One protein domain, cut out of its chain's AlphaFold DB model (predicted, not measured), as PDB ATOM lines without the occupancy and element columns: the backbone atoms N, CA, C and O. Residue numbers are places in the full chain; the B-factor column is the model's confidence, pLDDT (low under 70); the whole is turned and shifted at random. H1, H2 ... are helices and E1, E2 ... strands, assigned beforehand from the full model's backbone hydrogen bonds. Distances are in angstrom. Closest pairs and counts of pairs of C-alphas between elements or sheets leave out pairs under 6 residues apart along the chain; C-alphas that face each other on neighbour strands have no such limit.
ATOM      1  N   MET A   2     229.513 255.311 302.899       94.44
ATOM      2  CA  MET A   2     228.368 256.248 302.780       94.44
ATOM      3  C   MET A   2     228.098 256.730 301.345       94.44
ATOM      4  O   MET A   2     226.959 256.732 300.903       94.44
ATOM      5  N   MET A   3     229.152 257.029 300.585       95.06
ATOM      6  CA  MET A   3     229.052 257.397 299.167       95.06
ATOM      7  C   MET A   3     228.350 256.331 298.312       95.06
ATOM      8  O   MET A   3     227.493 256.659 297.506       95.06
ATOM      9  N   GLN A   4     228.669 255.049 298.506       95.06
ATOM     10  CA  GLN A   4     228.055 253.957 297.743       95.06
ATOM     11  C   GLN A   4     226.575 253.786 298.101       95.06
ATOM     12  O   GLN A   4     225.767 253.511 297.222       95.06
ATOM     13  N   ILE A   5     226.222 253.981 299.376       97.00
ATOM     14  CA  ILE A   5     224.829 253.953 299.837       97.00
ATOM     15  C   ILE A   5     224.045 255.107 299.207       97.00
ATOM     16  O   ILE A   5     222.962 254.873 298.684       97.00
ATOM     17  N   ALA A   6     224.605 256.320 299.182       97.06
ATOM     18  CA  ALA A   6     223.968 257.470 298.540       97.06
ATOM     19  C   ALA A   6     223.674 257.206 297.053       97.06
ATOM     20  O   ALA A   6     222.543 257.384 296.608       97.06
ATOM     21  N   VAL A   7     224.660 256.679 296.316       96.88
ATOM     22  CA  VAL A   7     224.490 256.278 294.908       96.88
ATOM     23  C   VAL A   7     223.403 255.213 294.758       96.88
ATOM     24  O   VAL A   7     222.559 255.314 293.873       96.88
ATOM     25  N   TYR A   8     223.395 254.195 295.623       97.25
ATOM     26  CA  TYR A   8     222.375 253.143 295.596       97.25
ATOM     27  C   TYR A   8     220.962 253.689 295.850       97.25
ATOM     28  O   TYR A   8     220.001 253.211 295.256       97.25
ATOM     29  N   MET A   9     220.840 254.714 296.694       98.19
ATOM     30  CA  MET A   9     219.579 255.406 296.970       98.19
ATOM     31  C   MET A   9     219.141 256.362 295.847       98.19
ATOM     32  O   MET A   9     218.096 256.993 295.978       98.19
ATOM     33  N   GLY A  10     219.911 256.478 294.759       97.81
ATOM     34  CA  GLY A  10     219.599 257.359 293.634       97.81
ATOM     35  C   GLY A  10     219.978 258.824 293.859       97.81
ATOM     36  O   GLY A  10     219.428 259.697 293.201       97.81
ATOM     37  N   ILE A  11     220.892 259.120 294.792       98.12
ATOM     38  CA  ILE A  11     221.418 260.479 294.978       98.12
ATOM     39  C   ILE A  11     222.440 260.777 293.874       98.12
ATOM     40  O   ILE A  11     223.432 260.061 293.731       98.12
ATOM     41  N   GLU A  12     222.211 261.862 293.134       97.75
ATOM     42  CA  GLU A  12     223.020 262.268 291.971       97.75
ATOM     43  C   GLU A  12     223.999 263.417 292.270       97.75
ATOM     44  O   GLU A  12     224.887 263.721 291.474       97.75
ATOM     45  N   GLU A  13     223.884 264.035 293.444       97.12
ATOM     46  CA  GLU A  13     224.759 265.117 293.883       97.12
ATOM     47  C   GLU A  13     225.139 264.922 295.355       97.12
ATOM     48  O   GLU A  13     224.283 264.855 296.241       97.12
ATOM     49  N   ILE A  14     226.440 264.773 295.616       97.50
ATOM     50  CA  ILE A  14     226.978 264.398 296.926       97.50
ATOM     51  C   ILE A  14     227.894 265.501 297.454       97.50
ATOM     52  O   ILE A  14     228.848 265.922 296.803       97.50
ATOM     53  N   TYR A  15     227.668 265.901 298.701       97.25
ATOM     54  CA  TYR A  15     228.493 266.874 299.406       97.25
ATOM     55  C   TYR A  15     229.127 266.227 300.635       97.25
ATOM     56  O   TYR A  15     228.432 265.802 301.558       97.25
ATOM     57  N   LEU A  16     230.456 266.124 300.646       97.19
ATOM     58  CA  LEU A  16     231.205 265.603 301.787       97.19
ATOM     59  C   LEU A  16     231.487 266.724 302.785       97.19
ATOM     60  O   LEU A  16     231.923 267.804 302.403       97.19
ATOM     61  N   LEU A  17     231.310 266.448 304.073       96.19
ATOM     62  CA  LEU A  17     231.681 267.355 305.154       96.19
ATOM     63  C   LEU A  17     232.354 266.556 306.270       96.19
ATOM     64  O   LEU A  17     231.858 265.502 306.661       96.19
ATOM     65  N   GLY A  18     233.481 267.058 306.777       94.25
ATOM     66  CA  GLY A  18     234.269 266.380 307.811       94.25
ATOM     67  C   GLY A  18     235.166 265.262 307.269       94.25
ATOM     68  O   GLY A  18     235.520 264.349 308.008       94.25
ATOM     69  N   VAL A  19     235.519 265.316 305.981       94.38
ATOM     70  CA  VAL A  19     236.435 264.369 305.330       94.38
ATOM     71  C   VAL A  19     237.684 265.131 304.888       94.38
ATOM     72  O   VAL A  19     237.727 265.690 303.792       94.38
ATOM     73  N   ASP A  20     238.686 265.178 305.770       93.50
ATOM     74  CA  ASP A  20     239.875 266.025 305.606       93.50
ATOM     75  C   ASP A  20     241.162 265.278 305.229       93.50
ATOM     76  O   ASP A  20     242.072 265.897 304.702       93.50
ATOM     77  N   PHE A  21     241.287 263.975 305.487       92.88
ATOM     78  CA  PHE A  21     242.540 263.226 305.287       92.88
ATOM     79  C   PHE A  21     243.744 263.787 306.074       92.88
ATOM     80  O   PHE A  21     244.906 263.534 305.740       92.88
ATOM     81  N   SER A  22     243.498 264.533 307.151       89.88
ATOM     82  CA  SER A  22     244.546 265.151 307.955       89.88
ATOM     83  C   SER A  22     244.964 264.247 309.112       89.88
ATOM     84  O   SER A  22     244.550 264.428 310.252       89.88
ATOM     85  N   TYR A  23     245.829 263.276 308.822       84.12
ATOM     86  CA  TYR A  23     246.401 262.391 309.838       84.12
ATOM     87  C   TYR A  23     247.754 262.903 310.342       84.12
ATOM     88  O   TYR A  23     248.581 263.369 309.554       84.12
ATOM     89  N   VAL A  63     246.856 256.056 304.056       88.19
ATOM     90  CA  VAL A  63     246.276 257.199 303.329       88.19
ATOM     91  C   VAL A  63     246.376 257.028 301.813       88.19
ATOM     92  O   VAL A  63     245.376 257.213 301.127       88.19
ATOM     93  N   ASP A  64     247.513 256.563 301.296       88.19
ATOM     94  CA  ASP A  64     247.715 256.349 299.855       88.19
ATOM     95  C   ASP A  64     246.713 255.353 299.257       88.19
ATOM     96  O   ASP A  64     246.150 255.576 298.183       88.19
ATOM     97  N   LYS A  65     246.424 254.264 299.982       89.88
ATOM     98  CA  LYS A  65     245.428 253.272 299.552       89.88
ATOM     99  C   LYS A  65     244.028 253.873 299.552       89.88
ATOM    100  O   LYS A  65     243.243 253.594 298.647       89.88
ATOM    101  N   GLN A  66     243.716 254.700 300.552       92.50
ATOM    102  CA  GLN A  66     242.443 255.412 300.590       92.50
ATOM    103  C   GLN A  66     242.322 256.372 299.401       92.50
ATOM    104  O   GLN A  66     241.304 256.334 298.718       92.50
ATOM    105  N   ILE A  67     243.356 257.168 299.098       95.00
ATOM    106  CA  ILE A  67     243.365 258.081 297.943       95.00
ATOM    107  C   ILE A  67     243.068 257.316 296.652       95.00
ATOM    108  O   ILE A  67     242.168 257.714 295.912       95.00
ATOM    109  N   GLY A  68     243.737 256.181 296.420       96.00
ATOM    110  CA  GLY A  68     243.470 255.337 295.252       96.00
ATOM    111  C   GLY A  68     242.015 254.857 295.177       96.00
ATOM    112  O   GLY A  68     241.392 254.912 294.116       96.00
ATOM    113  N   ALA A  69     241.424 254.458 296.308       95.31
ATOM    114  CA  ALA A  69     240.015 254.064 296.361       95.31
ATOM    115  C   ALA A  69     239.059 255.234 296.059       95.31
ATOM    116  O   ALA A  69     238.065 255.054 295.357       95.31
ATOM    117  N   TYR A  70     239.364 256.437 296.552       96.69
ATOM    118  CA  TYR A  70     238.581 257.640 296.273       96.69
ATOM    119  C   TYR A  70     238.702 258.089 294.810       96.69
ATOM    120  O   TYR A  70     237.702 258.495 294.220       96.69
ATOM    121  N   GLN A  71     239.886 257.975 294.200       97.56
ATOM    122  CA  GLN A  71     240.092 258.241 292.771       97.56
ATOM    123  C   GLN A  71     239.287 257.273 291.902       97.56
ATOM    124  O   GLN A  71     238.589 257.698 290.984       97.56
ATOM    125  N   PHE A  72     239.325 255.979 292.229       97.25
ATOM    126  CA  PHE A  72     238.498 254.988 291.549       97.25
ATOM    127  C   PHE A  72     237.005 255.318 291.681       97.25
ATOM    128  O   PHE A  72     236.289 255.345 290.682       97.25
ATOM    129  N   ALA A  73     236.543 255.639 292.893       96.50
ATOM    130  CA  ALA A  73     235.156 256.032 293.121       96.50
ATOM    131  C   ALA A  73     234.764 257.262 292.289       96.50
ATOM    132  O   ALA A  73     233.716 257.238 291.650       96.50
ATOM    133  N   LYS A  74     235.613 258.298 292.231       97.25
ATOM    134  CA  LYS A  74     235.386 259.491 291.401       97.25
ATOM    135  C   LYS A  74     235.124 259.132 289.939       97.25
ATOM    136  O   LYS A  74     234.174 259.648 289.362       97.25
ATOM    137  N   ASN A  75     235.921 258.234 289.362       97.62
ATOM    138  CA  ASN A  75     235.756 257.817 287.968       97.62
ATOM    139  C   ASN A  75     234.396 257.140 287.737       97.62
ATOM    140  O   ASN A  75     233.684 257.497 286.804       97.62
ATOM    141  N   ILE A  76     233.989 256.244 288.641       97.19
ATOM    142  CA  ILE A  76     232.675 255.586 288.570       97.19
ATOM    143  C   ILE A  76     231.523 256.589 288.721       97.19
ATOM    144  O   ILE A  76     230.494 256.450 288.062       97.19
ATOM    145  N   LEU A  77     231.664 257.598 289.586       97.44
ATOM    146  CA  LEU A  77     230.650 258.643 289.740       97.44
ATOM    147  C   LEU A  77     230.512 259.478 288.461       97.44
ATOM    148  O   LEU A  77     229.388 259.720 288.028       97.44
ATOM    149  N   ILE A  78     231.630 259.830 287.816       97.06
ATOM    150  CA  ILE A  78     231.638 260.538 286.526       97.06
ATOM    151  C   ILE A  78     230.899 259.728 285.455       97.06
ATOM    152  O   ILE A  78     230.018 260.266 284.792       97.06
ATOM    153  N   GLU A  79     231.189 258.430 285.324       97.88
ATOM    154  CA  GLU A  79     230.498 257.538 284.375       97.88
ATOM    155  C   GLU A  79     228.983 257.457 284.623       97.88
ATOM    156  O   GLU A  79     228.202 257.227 283.701       97.88
ATOM    157  N   LYS A  80     228.559 257.650 285.876       97.19
ATOM    158  CA  LYS A  80     227.153 257.651 286.292       97.19
ATOM    159  C   LYS A  80     226.495 259.031 286.245       97.19
ATOM    160  O   LYS A  80     225.327 259.124 286.602       97.19
ATOM    161  N   ASN A  81     227.207 260.070 285.803       98.06
ATOM    162  CA  ASN A  81     226.768 261.469 285.852       98.06
ATOM    163  C   ASN A  81     226.417 261.954 287.272       98.06
ATOM    164  O   ASN A  81     225.544 262.798 287.446       98.06
ATOM    165  N   ILE A  82     227.100 261.426 288.289       98.31
ATOM    166  CA  ILE A  82     226.928 261.814 289.689       98.31
ATOM    167  C   ILE A  82     228.028 262.804 290.055       98.31
ATOM    168  O   ILE A  82     229.219 262.528 289.879       98.31
ATOM    169  N   THR A  83     227.640 263.955 290.592       97.88
ATOM    170  CA  THR A  83     228.588 264.990 291.019       97.88
ATOM    171  C   THR A  83     228.936 264.836 292.496       97.88
ATOM    172  O   THR A  83     228.122 264.401 293.312       97.88
ATOM    173  N   ILE A  84     230.178 265.165 292.850       97.69
ATOM    174  CA  ILE A  84     230.652 265.087 294.230       97.69
ATOM    175  C   ILE A  84     231.623 266.219 294.557       97.69
ATOM    176  O   ILE A  84     232.569 266.472 293.810       97.69
ATOM    177  N   PHE A  85     231.412 266.854 295.709       97.88
ATOM    178  CA  PHE A  85     232.237 267.952 296.210       97.88
ATOM    179  C   PHE A  85     232.684 267.699 297.650       97.88
ATOM    180  O   PHE A  85     231.979 267.058 298.433       97.88
ATOM    181  N   ASN A  86     233.846 268.237 298.023       97.88
ATOM    182  CA  ASN A  86     234.299 268.289 299.408       97.88
ATOM    183  C   ASN A  86     234.068 269.688 299.995       97.88
ATOM    184  O   ASN A  86     234.706 270.659 299.596       97.88
ATOM    185  N   CYS A  87     233.170 269.783 300.970       97.69
ATOM    186  CA  CYS A  87     232.853 271.006 301.702       97.69
ATOM    187  C   CYS A  87     233.615 271.154 303.023       97.69
ATOM    188  O   CYS A  87     233.348 272.068 303.807       97.69
ATOM    189  N   THR A  88     234.566 270.261 303.296       96.88
ATOM    190  CA  THR A  88     235.427 270.356 304.477       96.88
ATOM    191  C   THR A  88     236.389 271.535 304.321       96.88
ATOM    192  O   THR A  88     237.208 271.550 303.409       96.88
ATOM    193  N   ARG A  89     236.292 272.527 305.220       94.94
ATOM    194  CA  ARG A  89     237.012 273.817 305.122       94.94
ATOM    195  C   ARG A  89     238.530 273.681 305.009       94.94
ATOM    196  O   ARG A  89     239.155 274.429 304.269       94.94
ATOM    197  N   VAL A  90     239.109 272.767 305.782       95.06
ATOM    198  CA  VAL A  90     240.537 272.451 305.752       95.06
ATOM    199  C   VAL A  90     240.643 270.968 305.464       95.06
ATOM    200  O   VAL A  90     240.165 270.150 306.243       95.06
ATOM    201  N   THR A  91     241.224 270.628 304.321       95.56
ATOM    202  CA  THR A  91     241.300 269.255 303.836       95.56
ATOM    203  C   THR A  91     242.605 269.041 303.079       95.56
ATOM    204  O   THR A  91     243.071 269.921 302.364       95.56
ATOM    205  N   LYS A  92     243.187 267.858 303.254       95.44
ATOM    206  CA  LYS A  92     244.249 267.257 302.441       95.44
ATOM    207  C   LYS A  92     243.686 266.268 301.410       95.44
ATOM    208  O   LYS A  92     244.443 265.683 300.641       95.44
ATOM    209  N   LEU A  93     242.371 266.031 301.399       95.88
ATOM    210  CA  LEU A  93     241.712 265.230 300.371       95.88
ATOM    211  C   LEU A  93     241.473 266.086 299.123       95.88
ATOM    212  O   LEU A  93     240.472 266.798 299.045       95.88
ATOM    213  N   GLU A  94     242.363 265.952 298.142       95.44
ATOM    214  CA  GLU A  94     242.342 266.707 296.876       95.44
ATOM    215  C   GLU A  94     241.659 265.952 295.720       95.44
ATOM    216  O   GLU A  94     241.623 266.414 294.581       95.44
ATOM    217  N   VAL A  95     241.108 264.764 295.986       97.50
ATOM    218  CA  VAL A  95     240.474 263.941 294.942       97.50
ATOM    219  C   VAL A  95     239.225 264.620 294.371       97.50
ATOM    220  O   VAL A  95     238.983 264.549 293.163       97.50
ATOM    221  N   PHE A  96     238.432 265.282 295.214       97.56
ATOM    222  CA  PHE A  96     237.190 265.950 294.822       97.56
ATOM    223  C   PHE A  96     237.364 267.462 294.787       97.56
ATOM    224  O   PHE A  96     238.129 268.019 295.569       97.56
ATOM    225  N   GLU A  97     236.617 268.117 293.902       97.25
ATOM    226  CA  GLU A  97     236.547 269.575 293.874       97.25
ATOM    227  C   GLU A  97     236.003 270.102 295.208       97.25
ATOM    228  O   GLU A  97     235.122 269.490 295.821       97.25
ATOM    229  N   THR A  98     236.542 271.227 295.673       97.25
ATOM    230  CA  THR A  98     236.099 271.843 296.925       97.25
ATOM    231  C   THR A  98     235.012 272.880 296.669       97.25
ATOM    232  O   THR A  98     235.064 273.616 295.688       97.25
ATOM    233  N   LYS A  99     234.023 272.946 297.563       96.38
ATOM    234  CA  LYS A  99     232.979 273.984 297.572       96.38
ATOM    235  C   LYS A  99     232.778 274.502 298.980       96.38
ATOM    236  O   LYS A  99     232.919 273.744 299.938       96.38
ATOM    237  N   ARG A 100     232.390 275.764 299.145       95.69
ATOM    238  CA  ARG A 100     232.040 276.248 300.483       95.69
ATOM    239  C   ARG A 100     230.704 275.664 300.916       95.69
ATOM    240  O   ARG A 100     229.739 275.682 300.161       95.69
ATOM    241  N   LEU A 101     230.627 275.200 302.162       95.12
ATOM    242  CA  LEU A 101     229.381 274.664 302.710       95.12
ATOM    243  C   LEU A 101     228.244 275.699 302.659       95.12
ATOM    244  O   LEU A 101     227.102 275.351 302.371       95.12
ATOM    245  N   GLU A 102     228.559 276.973 302.905       94.00
ATOM    246  CA  GLU A 102     227.561 278.046 302.928       94.00
ATOM    247  C   GLU A 102     226.934 278.300 301.542       94.00
ATOM    248  O   GLU A 102     225.741 278.591 301.459       94.00
ATOM    249  N   GLU A 103     227.710 278.130 300.464       92.56
ATOM    250  CA  GLU A 103     227.236 278.274 299.077       92.56
ATOM    251  C   GLU A 103     226.223 277.185 298.719       92.56
ATOM    252  O   GLU A 103     225.226 277.453 298.059       92.56
ATOM    253  N   VAL A 104     226.452 275.961 299.199       92.44
ATOM    254  CA  VAL A 104     225.601 274.800 298.911       92.44
ATOM    255  C   VAL A 104     224.306 274.832 299.722       92.44
ATOM    256  O   VAL A 104     223.243 274.471 299.223       92.44
ATOM    257  N   LEU A 105     224.372 275.282 300.978       92.06
ATOM    258  CA  LEU A 105     223.203 275.351 301.861       92.06
ATOM    259  C   LEU A 105     222.324 276.588 301.623       92.06
ATOM    260  O   LEU A 105     221.313 276.745 302.308       92.06
ATOM    261  N   ASN A 106     222.690 277.472 300.684       83.25
ATOM    262  CA  ASN A 106     222.040 278.771 300.470       83.25
ATOM    263  C   ASN A 106     221.909 279.600 301.764       83.25
ATOM    264  O   ASN A 106     220.966 280.378 301.932       83.25
ATOM    265  N   TYR A 107     222.853 279.434 302.695       73.94
ATOM    266  CA  TYR A 107     222.832 280.141 303.968       73.94
ATOM    267  C   TYR A 107     223.369 281.557 303.747       73.94
ATOM    268  O   TYR A 107     224.559 281.754 303.498       73.94
ATOM    269  N   LYS A 108     222.481 282.555 303.785       63.41
ATOM    270  CA  LYS A 108     222.872 283.969 303.745       63.41
ATOM    271  C   LYS A 108     223.304 284.382 305.154       63.41
ATOM    272  O   LYS A 108     222.507 284.253 306.078       63.41
ATOM    273  N   ASN A 109     224.558 284.818 305.292       59.06
ATOM    274  CA  ASN A 109     225.052 285.475 306.508       59.06
ATOM    275  C   ASN A 109     224.271 286.757 306.805       59.06
ATOM    276  O   ASN A 109     223.908 287.449 305.823       59.06
TER     277      ASN A 109
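What this domain is: This is residues 2 to 23 and 63 to 109 of the 109 residues of an uncharacterized protein of Butyricicoccus sp. 1XD8-22 (UniProt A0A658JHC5). Two short parallel strands, E1 and E2, lie side by side in the middle of a flat model, with H1 and H2 to one side and short H3 with the tail to the other. Between E2 and H3 the chain loops round, and residues 97 to 98 pair parallel with 85 to 86 of E2. The printed part has 69 residues, class mixed, in the order H1 E1 H2 E2 H3; it is compact, radius of gyration of the C-alphas 12.5 A, spanning 37 by 32 by 16 A.

How they stand to each other: H1, residues 2 to 8, comes closest to E1, residues 13 to 16, at the C-alphas of Met 3 and Ile 14, 7.6 A. E1 and E2, residues 83 to 86, are parallel at 15 degrees; N 14 and O 83, 2.9 A, are within hydrogen-bond range. H2, residues 63 to 79, is near H1; its closest C-alphas to E2 are Leu 77 and Thr 83, 6.8 A. H3, residues 101 to 104, is only just apart from E1, closest 8.5 A. Every O i to N i+4 pair is within range in H1 and H2; H3 is too short for one.

Where its parts are: H1 begins at C-alpha 2 (228.368, 256.248, 302.780). H2 measures 24.7 A. H3 ends at C-alpha 104 (225.601, 274.800, 298.911).

The domain as a whole: Residues 24 to 62 are cut out; C-alphas 23 and 63 are 8.3 A apart. The E2 to H3 link is long. Residues 108 to 109 have pLDDT under 70.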